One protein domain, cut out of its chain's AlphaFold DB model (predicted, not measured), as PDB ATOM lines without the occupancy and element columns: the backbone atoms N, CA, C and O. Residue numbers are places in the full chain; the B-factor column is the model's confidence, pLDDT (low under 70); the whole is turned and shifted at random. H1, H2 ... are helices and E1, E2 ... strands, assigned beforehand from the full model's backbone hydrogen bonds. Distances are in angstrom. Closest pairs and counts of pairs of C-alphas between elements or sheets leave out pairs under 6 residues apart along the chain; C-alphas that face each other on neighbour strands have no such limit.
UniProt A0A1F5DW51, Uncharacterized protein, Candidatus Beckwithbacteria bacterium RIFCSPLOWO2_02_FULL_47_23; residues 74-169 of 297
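This is residues 74 to 169 of the 297 residues of an uncharacterized protein of Candidatus Beckwithbacteria bacterium RIFCSPLOWO2_02_FULL_47_23 (UniProt A0A1F5DW51). A strongly twisted sheet of five strands has one long helix, H2, packed along one face, over E5 and E4 at one side of the sheet; no named helix covers the other face. Short H1 is on the same face as H2, beside the strands, while short H3 lies off the sheet, between E4 and E5 along the chain. The printed part has 96 residues, with named elements in the order E1 E2 E3 H1 H2 E4 H3 E5; the sheet runs E1 E2 E3 E5 E4, all antiparallel, and the class is mixed, helices and strands. The whole is compact, with a radius of gyration of the C-alphas of 14.3 A and spans of 45 by 34 by 21 A.

E1, residues 76 to 81, E2, residues 85 to 90, and E3, residues 98 to 103, form a meander, each strand the antiparallel neighbour of the one before. E1 and E2 are a hairpin, with N 77 and O 89 2.9 A apart, within hydrogen-bond range. E2 and E3 are also a hairpin, with N 90 and O 98 at 2.8 A. H1, residues 104 to 107, is on the sheet at a height of 5.1 A, over none of the strands. H2, residues 113 to 131, is on the same face at a height of 8.6 A, over E4, residues 142 to 149, and E5, residues 159 to 168. It runs along the strands, at 2 degrees to E5 on the local plane. The closest C-alphas of H2 and E5 are those of Ala 113 and Phe 163, 5.0 A apart. H1 and H2 are close but not clearly touching, their closest C-alphas being those of Thr 106 and Ala 113, at 5.3 A. E3, H1, H2 and E4 make a split strand-helix-strand unit, two strands running the same way with E5 between them, and its crossover is right-handed. E5 is antiparallel to E3, with N 101 and O 165 at 2.8 A, and to E4, with N 144 and O 164 at 2.9 A. H3, residues 151 to 154, is not on the sheet and is apart from H2. In H2, 14 of 15 O i to N i+4 pairs are within hydrogen-bond range; H1 and H3 are too short for such a pair.

E1 begins at C-alpha 76, (8.546, 39.917, 44.197), and is 13.7 A long; E2 measures 15.0 A and E3 16.0 A. H1 measures 4.8 A, H2 26.3 A, E4 21.5 A and H3 5.8 A. H2 begins at C-alpha 113, (20.219, 23.652, 38.429). E5, 27.5 A long, ends at C-alpha 168, (21.882, 44.491, 44.199).

The two C-alphas farthest apart are those of Ile 134 and Lys 157, at 45.2 A. The printed part has no cut and no long link. Mean pLDDT of the printed part is 74.0; 26 residues are under 70, among them 91 to 96 and 146 to 159.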
ATOM      1  N   GLU A  74       4.176  37.947  46.822       49.84
ATOM      2  CA  GLU A  74       3.871  39.319  47.231       49.84
ATOM      3  C   GLU A  74       5.126  40.157  47.526       49.84
ATOM      4  O   GLU A  74       5.059  41.378  47.551       49.84
ATOM      5  N   SER A  75       6.284  39.520  47.728       57.69
ATOM      6  CA  SER A  75       7.578  40.187  47.920       57.69
ATOM      7  C   SER A  75       8.393  40.336  46.631       57.69
ATOM      8  O   SER A  75       9.522  40.831  46.682       57.69
ATOM      9  N   LEU A  76       7.864  39.890  45.487       63.47
ATOM     10  CA  LEU A  76       8.546  39.917  44.197       63.47
ATOM     11  C   LEU A  76       7.811  40.837  43.218       63.47
ATOM     12  O   LEU A  76       6.715  40.528  42.761       63.47
ATOM     13  N   ALA A  77       8.453  41.931  42.815       72.00
ATOM     14  CA  ALA A  77       7.953  42.774  41.735       72.00
ATOM     15  C   ALA A  77       8.658  42.409  40.424       72.00
ATOM     16  O   ALA A  77       9.885  42.449  40.330       72.00
ATOM     17  N   PHE A  78       7.897  42.024  39.402       70.25
ATOM     18  CA  PHE A  78       8.456  41.693  38.090       70.25
ATOM     19  C   PHE A  78       9.129  42.920  37.456       70.25
ATOM     20  O   PHE A  78       8.516  43.979  37.359       70.25
ATOM     21  N   ILE A  79      10.378  42.762  37.007       76.06
ATOM     22  CA  ILE A  79      11.118  43.811  36.287       76.06
ATOM     23  C   ILE A  79      11.122  43.518  34.787       76.06
ATOM     24  O   ILE A  79      10.892  44.407  33.972       76.06
ATOM     25  N   GLY A  80      11.421  42.274  34.406       69.38
ATOM     26  CA  GLY A  80      11.556  41.915  33.002       69.38
ATOM     27  C   GLY A  80      11.953  40.462  32.781       69.38
ATOM     28  O   GLY A  80      12.341  39.744  33.699       69.38
ATOM     29  N   SER A  81      11.877  40.023  31.528       71.12
ATOM     30  CA  SER A  81      12.283  38.680  31.117       71.12
ATOM     31  C   SER A  81      13.115  38.731  29.843       71.12
ATOM     32  O   SER A  81      12.712  39.351  28.860       71.12
ATOM     33  N   GLY A  82      14.248  38.036  29.849       66.50
ATOM     34  CA  GLY A  82      15.076  37.785  28.678       66.50
ATOM     35  C   GLY A  82      14.947  36.349  28.168       66.50
ATOM     36  O   GLY A  82      14.120  35.557  28.632       66.50
ATOM     37  N   ALA A  83      15.814  36.006  27.211       64.69
ATOM     38  CA  ALA A  83      15.872  34.666  26.624       64.69
ATOM     39  C   ALA A  83      16.259  33.585  27.648       64.69
ATOM     40  O   ALA A  83      15.723  32.486  27.599       64.69
ATOM     41  N   ASN A  84      17.149  33.913  28.590       76.75
ATOM     42  CA  ASN A  84      17.698  32.942  29.542       76.75
ATOM     43  C   ASN A  84      17.234  33.166  30.981       76.75
ATOM     44  O   ASN A  84      17.274  32.234  31.776       76.75
ATOM     45  N   GLN A  85      16.807  34.382  31.331       82.19
ATOM     46  CA  GLN A  85      16.517  34.743  32.716       82.19
ATOM     47  C   GLN A  85      15.230  35.549  32.857       82.19
ATOM     48  O   GLN A  85      14.852  36.299  31.956       82.19
ATOM     49  N   ILE A  86      14.580  35.405  34.008       77.19
ATOM     50  CA  ILE A  86      13.474  36.250  34.466       77.19
ATOM     51  C   ILE A  86      13.977  37.044  35.663       77.19
ATOM     52  O   ILE A  86      14.599  36.469  36.548       77.19
ATOM     53  N   VAL A  87      13.739  38.350  35.695       80.94
ATOM     54  CA  VAL A  87      14.276  39.237  36.727       80.94
ATOM     55  C   VAL A  87      13.135  39.823  37.545       80.94
ATOM     56  O   VAL A  87      12.223  40.457  37.009       80.94
ATOM     57  N   TYR A  88      13.220  39.630  38.855       75.69
ATOM     58  CA  TYR A  88      12.328  40.207  39.847       75.69
ATOM     59  C   TYR A  88      13.115  41.124  40.769       75.69
ATOM     60  O   TYR A  88      14.256  40.842  41.128       75.69
ATOM     61  N   ARG A  89      12.494  42.215  41.192       77.38
ATOM     62  CA  ARG A  89      12.898  42.955  42.377       77.38
ATOM     63  C   ARG A  89      12.399  42.170  43.579       77.38
ATOM     64  O   ARG A  89      11.223  41.824  43.630       77.38
ATOM     65  N   TRP A  90      13.278  41.903  44.532       70.62
ATOM     66  CA  TRP A  90      12.943  41.206  45.760       70.62
ATOM     67  C   TRP A  90      12.931  42.171  46.949       70.62
ATOM     68  O   TRP A  90      13.960  42.757  47.297       70.62
ATOM     69  N   GLY A  91      11.752  42.290  47.566       60.94
ATOM     70  CA  GLY A  91      11.489  42.967  48.831       60.94
ATOM     71  C   GLY A  91      10.770  44.319  48.714       60.94
ATOM     72  O   GLY A  91      11.140  45.158  47.895       60.94
ATOM     73  N   ASP A  92       9.820  44.534  49.635       50.34
ATOM     74  CA  ASP A  92       9.291  45.841  50.084       50.34
ATOM     75  C   ASP A  92       9.881  46.258  51.451       50.34
ATOM     76  O   ASP A  92       9.463  47.235  52.075       50.34
ATOM     77  N   ILE A  93      10.862  45.504  51.963       45.88
ATOM     78  CA  ILE A  93      11.480  45.772  53.264       45.88
ATOM     79  C   ILE A  93      12.418  46.984  53.124       45.88
ATOM     80  O   ILE A  93      13.332  46.955  52.291       45.88
ATOM     81  N   PRO A  94      12.261  48.035  53.955       37.34
ATOM     82  CA  PRO A  94      13.174  49.173  53.970       37.34
ATOM     83  C   PRO A  94      14.623  48.708  54.183       37.34
ATOM     84  O   PRO A  94      14.988  48.240  55.258       37.34
ATOM     85  N   GLY A  95      15.450  48.821  53.139       43.97
ATOM     86  CA  GLY A  95      16.874  48.468  53.168       43.97
ATOM     87  C   GLY A  95      17.280  47.217  52.378       43.97
ATOM     88  O   GLY A  95      18.469  47.073  52.102       43.97
ATOM     89  N   SER A  96      16.349  46.359  51.937       48.81
ATOM     90  CA  SER A  96      16.664  45.250  51.019       48.81
ATOM     91  C   SER A  96      16.241  45.605  49.592       48.81
ATOM     92  O   SER A  96      15.060  45.568  49.259       48.81
ATOM     93  N   ARG A  97      17.204  45.972  48.740       71.06
ATOM     94  CA  ARG A  97      16.994  46.222  47.304       71.06
ATOM     95  C   ARG A  97      17.790  45.188  46.523       71.06
ATOM     96  O   ARG A  97      18.937  45.443  46.162       71.06
ATOM     97  N   LEU A  98      17.213  44.007  46.331       74.88
ATOM     98  CA  LEU A  98      17.856  42.912  45.604       74.88
ATOM     99  C   LEU A  98      17.124  42.649  44.291       74.88
ATOM    100  O   LEU A  98      15.905  42.769  44.212       74.88
ATOM    101  N   ALA A  99      17.874  42.296  43.257       79.38
ATOM    102  CA  ALA A  99      17.351  41.693  42.050       79.38
ATOM    103  C   ALA A  99      17.567  40.181  42.143       79.38
ATOM    104  O   ALA A  99      18.686  39.712  42.362       79.38
ATOM    105  N   LEU A 100      16.484  39.437  41.970       79.69
ATOM    106  CA  LEU A 100      16.466  37.992  41.856       79.69
ATOM    107  C   LEU A 100      16.323  37.631  40.379       79.69
ATOM    108  O   LEU A 100      15.286  37.888  39.762       79.69
ATOM    109  N   LYS A 101      17.362  37.034  39.808       86.88
ATOM    110  CA  LYS A 101      17.362  36.509  38.443       86.88
ATOM    111  C   LYS A 101      17.125  35.006  38.501       86.88
ATOM    112  O   LYS A 101      17.853  34.297  39.186       86.88
ATOM    113  N   ILE A 102      16.120  34.527  37.786       81.50
ATOM    114  CA  ILE A 102      15.722  33.121  37.712       81.50
ATOM    115  C   ILE A 102      16.173  32.565  36.369       81.50
ATOM    116  O   ILE A 102      15.782  33.100  35.333       81.50
ATOM    117  N   ASP A 103      16.956  31.491  36.370       86.00
ATOM    118  CA  ASP A 103      17.346  30.802  35.143       86.00
ATOM    119  C   ASP A 103      16.165  30.010  34.555       86.00
ATOM    120  O   ASP A 103      15.623  29.091  35.172       86.00
ATOM    121  N   ARG A 104      15.767  30.363  33.328       77.62
ATOM    122  CA  ARG A 104      14.600  29.778  32.651       77.62
ATOM    123  C   ARG A 104      14.795  28.305  32.330       77.62
ATOM    124  O   ARG A 104      13.861  27.525  32.449       77.62
ATOM    125  N   LYS A 105      16.010  27.904  31.954       83.62
ATOM    126  CA  LYS A 105      16.299  26.522  31.557       83.62
ATOM    127  C   LYS A 105      16.058  25.553  32.715       83.62
ATOM    128  O   LYS A 105      15.513  24.471  32.508       83.62
ATOM    129  N   THR A 106      16.477  25.931  33.918       80.81
ATOM    130  CA  THR A 106      16.288  25.135  35.139       80.81
ATOM    131  C   THR A 106      14.857  25.234  35.667       80.81
ATOM    132  O   THR A 106      14.296  24.223  36.088       80.81
ATOM    133  N   LEU A 107      14.219  26.403  35.537       75.88
ATOM    134  CA  LEU A 107      12.791  26.583  35.810       75.88
ATOM    135  C   LEU A 107      11.903  25.671  34.950       75.88
ATOM    136  O   LEU A 107      10.989  25.044  35.478       75.88
ATOM    137  N   ASP A 108      12.214  25.535  33.662       71.38
ATOM    138  CA  ASP A 108      11.478  24.682  32.720       71.38
ATOM    139  C   ASP A 108      11.799  23.180  32.893       71.38
ATOM    140  O   ASP A 108      11.313  22.347  32.131       71.38
ATOM    141  N   GLY A 109      12.655  22.814  33.857       70.38
ATOM    142  CA  GLY A 109      13.092  21.431  34.090       70.38
ATOM    143  C   GLY A 109      14.060  20.881  33.033       70.38
ATOM    144  O   GLY A 109      14.437  19.712  33.083       70.38
ATOM    145  N   ASN A 110      14.513  21.716  32.095       71.31
ATOM    146  CA  ASN A 110      15.394  21.350  30.980       71.31
ATOM    147  C   ASN A 110      16.894  21.461  31.324       71.31
ATOM    148  O   ASN A 110      17.766  21.341  30.455       71.31
ATOM    149  N   GLY A 111      17.223  21.744  32.584       74.62
ATOM    150  CA  GLY A 111      18.585  21.965  33.053       74.62
ATOM    151  C   GLY A 111      18.823  21.370  34.433       74.62
ATOM    152  O   GLY A 111      17.920  21.276  35.254       74.62
ATOM    153  N   ASN A 112      20.074  21.001  34.701       84.56
ATOM    154  CA  ASN A 112      20.504  20.649  36.048       84.56
ATOM    155  C   ASN A 112      20.891  21.942  36.782       84.56
ATOM    156  O   ASN A 112      21.939  22.519  36.485       84.56
ATOM    157  N   ALA A 113      20.042  22.388  37.713       80.62
ATOM    158  CA  ALA A 113      20.219  23.652  38.429       80.62
ATOM    159  C   ALA A 113      21.555  23.758  39.162       80.62
ATOM    160  O   ALA A 113      22.208  24.794  39.094       80.62
ATOM    161  N   VAL A 114      22.005  22.668  39.784       78.44
ATOM    162  CA  VAL A 114      23.296  22.615  40.480       78.44
ATOM    163  C   VAL A 114      24.438  22.836  39.500       78.44
ATOM    164  O   VAL A 114      25.271  23.713  39.704       78.44
ATOM    165  N   ARG A 115      24.437  22.103  38.383       83.38
ATOM    166  CA  ARG A 115      25.484  22.215  37.363       83.38
ATOM    167  C   ARG A 115      25.530  23.608  36.730       83.38
ATOM    168  O   ARG A 115      26.620  24.118  36.478       83.38
ATOM    169  N   GLU A 116      24.377  24.208  36.432       86.25
ATOM    170  CA  GLU A 116      24.331  25.561  35.860       86.25
ATOM    171  C   GLU A 116      24.772  26.617  36.887       86.25
ATOM    172  O   GLU A 116      25.539  27.512  36.530       86.25
ATOM    173  N   ALA A 117      24.396  26.474  38.163       82.56
ATOM    174  CA  ALA A 117      24.847  27.358  39.239       82.56
ATOM    175  C   ALA A 117      26.368  27.270  39.455       82.56
ATOM    176  O   ALA A 117      27.048  28.292  39.498       82.56
ATOM    177  N   GLU A 118      26.930  26.059  39.528       83.31
ATOM    178  CA  GLU A 118      28.374  25.841  39.677       83.31
ATOM    179  C   GLU A 118      29.166  26.420  38.506       83.31
ATOM    180  O   GLU A 118      30.174  27.102  38.702       83.31
ATOM    181  N   LYS A 119      28.697  26.177  37.278       87.94
ATOM    182  CA  LYS A 119      29.310  26.713  36.061       87.94
ATOM    183  C   LYS A 119      29.263  28.242  36.040       87.94
ATOM    184  O   LYS A 119      30.284  28.869  35.768       87.94
ATOM    185  N   THR A 120      28.107  28.833  36.337       86.75
ATOM    186  CA  THR A 120      27.931  30.295  36.348       86.75
ATOM    187  C   THR A 120      28.796  30.932  37.428       86.75
ATOM    188  O   THR A 120      29.548  31.858  37.138       86.75
ATOM    189  N   ARG A 121      28.802  30.361  38.638       84.81
ATOM    190  CA  ARG A 121      29.658  30.807  39.740       84.81
ATOM    191  C   ARG A 121      31.137  30.724  39.387       84.81
ATOM    192  O   ARG A 121      31.871  31.672  39.640       84.81
ATOM    193  N   LYS A 122      31.590  29.611  38.805       86.81
ATOM    194  CA  LYS A 122      32.986  29.456  38.374       86.81
ATOM    195  C   LYS A 122      33.379  30.560  37.393       86.81
ATOM    196  O   LYS A 122      34.419  31.183  37.577       86.81
ATOM    197  N   ASN A 123      32.538  30.818  36.394       88.81
ATOM    198  CA  ASN A 123      32.796  31.862  35.411       88.81
ATOM    199  C   ASN A 123      32.793  33.264  36.038       88.81
ATOM    200  O   ASN A 123      33.663  34.069  35.724       88.81
ATOM    201  N   TYR A 124      31.842  33.552  36.932       87.88
ATOM    202  CA  TYR A 124      31.790  34.820  37.656       87.88
ATOM    203  C   TYR A 124      33.062  35.047  38.475       87.88
ATOM    204  O   TYR A 124      33.669  36.105  38.371       87.88
ATOM    205  N   LEU A 125      33.513  34.040  39.231       88.06
ATOM    206  CA  LEU A 125      34.745  34.124  40.023       88.06
ATOM    207  C   LEU A 125      35.985  34.331  39.142       88.06
ATOM    208  O   LEU A 125      36.906  35.044  39.531       88.06
ATOM    209  N   GLU A 126      36.011  33.737  37.949       91.12
ATOM    210  CA  GLU A 126      37.101  33.923  36.989       91.12
ATOM    211  C   GLU A 126      37.168  35.362  36.448       91.12
ATOM    212  O   GLU A 126      38.262  35.916  36.290       91.12
ATOM    213  N   VAL A 127      36.014  35.983  36.195       91.38
ATOM    214  CA  VAL A 127      35.935  37.401  35.819       91.38
ATOM    215  C   VAL A 127      36.246  38.293  37.024       91.38
ATOM    216  O   VAL A 127      37.037  39.226  36.903       91.38
ATOM    217  N   GLN A 128      35.720  37.969  38.206       89.44
ATOM    218  CA  GLN A 128      35.983  38.695  39.450       89.44
ATOM    219  C   GLN A 128      37.473  38.724  39.790       89.44
ATOM    220  O   GLN A 128      37.982  39.754  40.214       89.44
ATOM    221  N   HIS A 129      38.201  37.634  39.551       89.50
ATOM    222  CA  HIS A 129      39.647  37.603  39.748       89.50
ATOM    223  C   HIS A 129      40.396  38.629  38.879       89.50
ATOM    224  O   HIS A 129      41.421  39.155  39.300       89.50
ATOM    225  N   ARG A 130      39.884  38.930  37.678       91.06
ATOM    226  CA  ARG A 130      40.523  39.842  36.716       91.06
ATOM    227  C   ARG A 130      40.059  41.289  36.829       91.06
ATOM    228  O   ARG A 130      40.847  42.188  36.546       91.06
ATOM    229  N   PHE A 131      38.803  41.517  37.203       92.25
ATOM    230  CA  PHE A 131      38.167  42.839  37.162       92.25
ATOM    231  C   PHE A 131      37.597  43.297  38.517       92.25
ATOM    232  O   PHE A 131      37.142  44.433  38.633       92.25
ATOM    233  N   GLY A 132      37.594  42.441  39.543       85.94
ATOM    234  CA  GLY A 132      36.882  42.679  40.805       85.94
ATOM    235  C   GLY A 132      37.527  43.699  41.745       85.94
ATOM    236  O   GLY A 132      36.856  44.215  42.635       85.94
ATOM    237  N   ASP A 133      38.801  44.020  41.547       87.75
ATOM    238  CA  ASP A 133      39.512  45.101  42.237       87.75
ATOM    239  C   ASP A 133      39.253  46.484  41.612       87.75
ATOM    240  O   ASP A 133      39.527  47.499  42.253       87.75
ATOM    241  N   ILE A 134      38.647  46.555  40.416       91.69
ATOM    242  CA  ILE A 134      38.140  47.815  39.865       91.69
ATOM    243  C   ILE A 134      36.880  48.206  40.647       91.69
ATOM    244  O   ILE A 134      35.757  47.767  40.370       91.69
ATOM    245  N   LYS A 135      37.075  49.037  41.674       87.44
ATOM    246  CA  LYS A 135      36.052  49.368  42.670       87.44
ATOM    247  C   LYS A 135      34.761  49.887  42.032       87.44
ATOM    248  O   LYS A 135      34.714  50.968  41.440       87.44
ATOM    249  N   GLY A 136      33.678  49.148  42.266       84.19
ATOM    250  CA  GLY A 136      32.323  49.515  41.857       84.19
ATOM    251  C   GLY A 136      32.017  49.298  40.375       84.19
ATOM    252  O   GLY A 136      30.964  49.750  39.943       84.19
ATOM    253  N   LEU A 137      32.909  48.645  39.618       90.88
ATOM    254  CA  LEU A 137      32.622  48.195  38.257       90.88
ATOM    255  C   LEU A 137      31.786  46.913  38.270       90.88
ATOM    256  O   LEU A 137      30.762  46.834  37.605       90.88
ATOM    257  N   MET A 138      32.230  45.892  39.006       88.38
ATOM    258  CA  MET A 138      31.528  44.612  39.055       88.38
ATOM    259  C   MET A 138      30.419  44.620  40.100       88.38
ATOM    260  O   MET A 138      30.625  45.016  41.250       88.38
ATOM    261  N   THR A 139      29.260  44.102  39.706       83.12
ATOM    262  CA  THR A 139      28.176  43.825  40.646       83.12
ATOM    263  C   THR A 139      28.515  42.590  41.482       83.12
ATOM    264  O   THR A 139      29.036  41.596  40.969       83.12
ATOM    265  N   ILE A 140      28.248  42.661  42.786       80.44
ATOM    266  CA  ILE A 140      28.373  41.506  43.681       80.44
ATOM    267  C   ILE A 140      27.191  40.581  43.421       80.44
ATOM    268  O   ILE A 140      26.043  41.028  43.455       80.44
ATOM    269  N   GLU A 141      27.483  39.310  43.181       80.88
ATOM    270  CA  GLU A 141      26.469  38.306  42.902       80.88
ATOM    271  C   GLU A 141      26.633  37.070  43.778       80.88
ATOM    272  O   GLU A 141      27.745  36.583  43.998       80.88
ATOM    273  N   ASP A 142      25.496  36.535  44.205       78.00
ATOM    274  CA  ASP A 142      25.383  35.251  44.879       78.00
ATOM    275  C   ASP A 142      24.548  34.281  44.043       78.00
ATOM    276  O   ASP A 142      23.631  34.667  43.315       78.00
ATOM    277  N   PHE A 143      24.863  32.994  44.163       79.06
ATOM    278  CA  PHE A 143      24.272  31.927  43.360       79.06
ATOM    279  C   PHE A 143      23.591  30.918  44.274       79.06
ATOM    280  O   PHE A 143      24.204  30.410  45.214       79.06
ATOM    281  N   LEU A 144      22.333  30.612  43.980       75.56
ATOM    282  CA  LEU A 144      21.471  29.815  44.840       75.56
ATOM    283  C   LEU A 144      20.690  28.798  44.017       75.56
ATOM    284  O   LEU A 144      20.200  29.108  42.936       75.56
ATOM    285  N   VAL A 145      20.546  27.583  44.538       73.50
ATOM    286  CA  VAL A 145      19.650  26.573  43.972       73.50
ATOM    287  C   VAL A 145      18.557  26.296  44.982       73.50
ATOM    288  O   VAL A 145      18.846  25.969  46.130       73.50
ATOM    289  N   ALA A 146      17.306  26.425  44.554       68.44
ATOM    290  CA  ALA A 146      16.160  26.201  45.419       68.44
ATOM    291  C   ALA A 146      15.128  25.316  44.736       68.44
ATOM    292  O   ALA A 146      14.857  25.462  43.543       68.44
ATOM    293  N   ARG A 147      14.505  24.433  45.515       69.38
ATOM    294  CA  ARG A 147      13.349  23.674  45.054       69.38
ATOM    295  C   ARG A 147      12.119  24.564  45.099       69.38
ATOM    296  O   ARG A 147      11.658  24.920  46.181       69.38
ATOM    297  N   VAL A 148      11.567  24.891  43.938       64.62
ATOM    298  CA  VAL A 148      10.332  25.671  43.841       64.62
ATOM    299  C   VAL A 148       9.152  24.786  43.484       64.62
ATOM    300  O   VAL A 148       9.260  23.815  42.731       64.62
ATOM    301  N   ASN A 149       7.995  25.139  44.034       59.62
ATOM    302  CA  ASN A 149       6.722  24.596  43.596       59.62
ATOM    303  C   ASN A 149       6.203  25.477  42.454       59.62
ATOM    304  O   ASN A 149       5.700  26.573  42.698       59.62
ATOM    305  N   VAL A 150       6.332  25.009  41.210       51.69
ATOM    306  CA  VAL A 150       5.998  25.811  40.017       51.69
ATOM    307  C   VAL A 150       4.494  26.126  39.936       51.69
ATOM    308  O   VAL A 150       4.095  27.058  39.236       51.69
ATOM    309  N   ASN A 151       3.659  25.450  40.741       48.41
ATOM    310  CA  ASN A 151       2.243  25.786  40.903       48.41
ATOM    311  C   ASN A 151       2.030  27.245  41.331       48.41
ATOM    312  O   ASN A 151       1.019  27.827  40.959       48.41
ATOM    313  N   TYR A 152       2.968  27.827  42.087       45.84
ATOM    314  CA  TYR A 152       2.829  29.176  42.646       45.84
ATOM    315  C   TYR A 152       3.278  30.304  41.713       45.84
ATOM    316  O   TYR A 152       2.884  31.444  41.928       45.84
ATOM    317  N   LEU A 153       4.080  30.010  40.685       43.59
ATOM    318  CA  LEU A 153       4.573  31.035  39.759       43.59
ATOM    319  C   LEU A 153       3.969  30.903  38.351       43.59
ATOM    320  O   LEU A 153       3.771  31.924  37.702       43.59
ATOM    321  N   PHE A 154       3.638  29.685  37.882       45.66
ATOM    322  CA  PHE A 154       3.245  29.450  36.477       45.66
ATOM    323  C   PHE A 154       2.221  28.314  36.247       45.66
ATOM    324  O   PHE A 154       2.053  27.861  35.119       45.66
ATOM    325  N   GLY A 155       1.530  27.819  37.284       40.59
ATOM    326  CA  GLY A 155       0.431  26.847  37.116       40.59
ATOM    327  C   GLY A 155       0.837  25.410  36.739       40.59
ATOM    328  O   GLY A 155      -0.015  24.622  36.329       40.59
ATOM    329  N   LEU A 156       2.116  25.037  36.888       45.47
ATOM    330  CA  LEU A 156       2.616  23.682  36.609       45.47
ATOM    331  C   LEU A 156       2.700  22.828  37.890       45.47
ATOM    332  O   LEU A 156       3.328  23.222  38.871       45.47
ATOM    333  N   LYS A 157       2.140  21.609  37.856       48.34
ATOM    334  CA  LYS A 157       2.027  20.677  39.003       48.34
ATOM    335  C   LYS A 157       3.316  19.935  39.399       48.34
ATOM    336  O   LYS A 157       3.238  18.826  39.924       48.34
ATOM    337  N   ALA A 158       4.496  20.515  39.188       57.88
ATOM    338  CA  ALA A 158       5.770  19.865  39.500       57.88
ATOM    339  C   ALA A 158       6.644  20.706  40.443       57.88
ATOM    340  O   ALA A 158       6.699  21.933  40.348       57.88
ATOM    341  N   LYS A 159       7.341  20.024  41.361       66.69
ATOM    342  CA  LYS A 159       8.478  20.599  42.089       66.69
ATOM    343  C   LYS A 159       9.705  20.495  41.191       66.69
ATOM    344  O   LYS A 159       9.979  19.406  40.695       66.69
ATOM    345  N   THR A 160      10.439  21.587  41.017       72.75
ATOM    346  CA  THR A 160      11.688  21.592  40.245       72.75
ATOM    347  C   THR A 160      12.768  22.359  40.992       72.75
ATOM    348  O   THR A 160      12.467  23.279  41.755       72.75
ATOM    349  N   ASP A 161      14.017  21.945  40.815       77.25
ATOM    350  CA  ASP A 161      15.168  22.662  41.348       77.25
ATOM    351  C   ASP A 161      15.532  23.772  40.360       77.25
ATOM    352  O   ASP A 161      15.685  23.524  39.164       77.25
ATOM    353  N   VAL A 162      15.645  25.001  40.855       76.75
ATOM    354  CA  VAL A 162      15.830  26.201  40.035       76.75
ATOM    355  C   VAL A 162      17.060  26.948  40.488       76.75
ATOM    356  O   VAL A 162      17.323  27.063  41.685       76.75
ATOM    357  N   PHE A 163      17.819  27.436  39.513       82.44
ATOM    358  CA  PHE A 163      18.981  28.272  39.739       82.44
ATOM    359  C   PHE A 163      18.580  29.754  39.770       82.44
ATOM    360  O   PHE A 163      17.894  30.258  38.879       82.44
ATOM    361  N   PHE A 164      19.044  30.439  40.809       79.94
ATOM    362  CA  PHE A 164      18.865  31.855  41.058       79.94
ATOM    363  C   PHE A 164      20.216  32.563  41.147       79.94
ATOM    364  O   PHE A 164      21.130  32.084  41.823       79.94
ATOM    365  N   THR A 165      20.297  33.748  40.551       85.06
ATOM    366  CA  THR A 165      21.339  34.735  40.843       85.06
ATOM    367  C   THR A 165      20.720  35.872  41.648       85.06
ATOM    368  O   THR A 165      19.681  36.416  41.272       85.06
ATOM    369  N   ILE A 166      21.359  36.237  42.753       80.00
ATOM    370  CA  ILE A 166      20.964  37.344  43.621       80.00
ATOM    371  C   ILE A 166      22.013  38.439  43.481       80.00
ATOM    372  O   ILE A 166      23.205  38.171  43.587       80.00
ATOM    373  N   GLN A 167      21.572  39.671  43.262       79.62
ATOM    374  CA  GLN A 167      22.457  40.828  43.157       79.62
ATOM    375  C   GLN A 167      21.773  42.090  43.703       79.62
ATOM    376  O   GLN A 167      20.551  42.092  43.863       79.62
ATOM    377  N   PRO A 168      22.497  43.191  43.955       79.06
ATOM    378  CA  PRO A 168      21.882  44.491  44.199       79.06
ATOM    379  C   PRO A 168      20.915  44.901  43.077       79.06
ATOM    380  O   PRO A 168      21.205  44.741  41.890       79.06
ATOM    381  N   PHE A 169      19.765  45.452  43.457       79.69
ATOM    382  CA  PHE A 169      18.861  46.115  42.525       79.69
ATOM    383  C   PHE A 169      19.287  47.572  42.340       79.69
ATOM    384  O   PHE A 169      19.453  48.318  43.311       79.69
TER     385      PHE A 169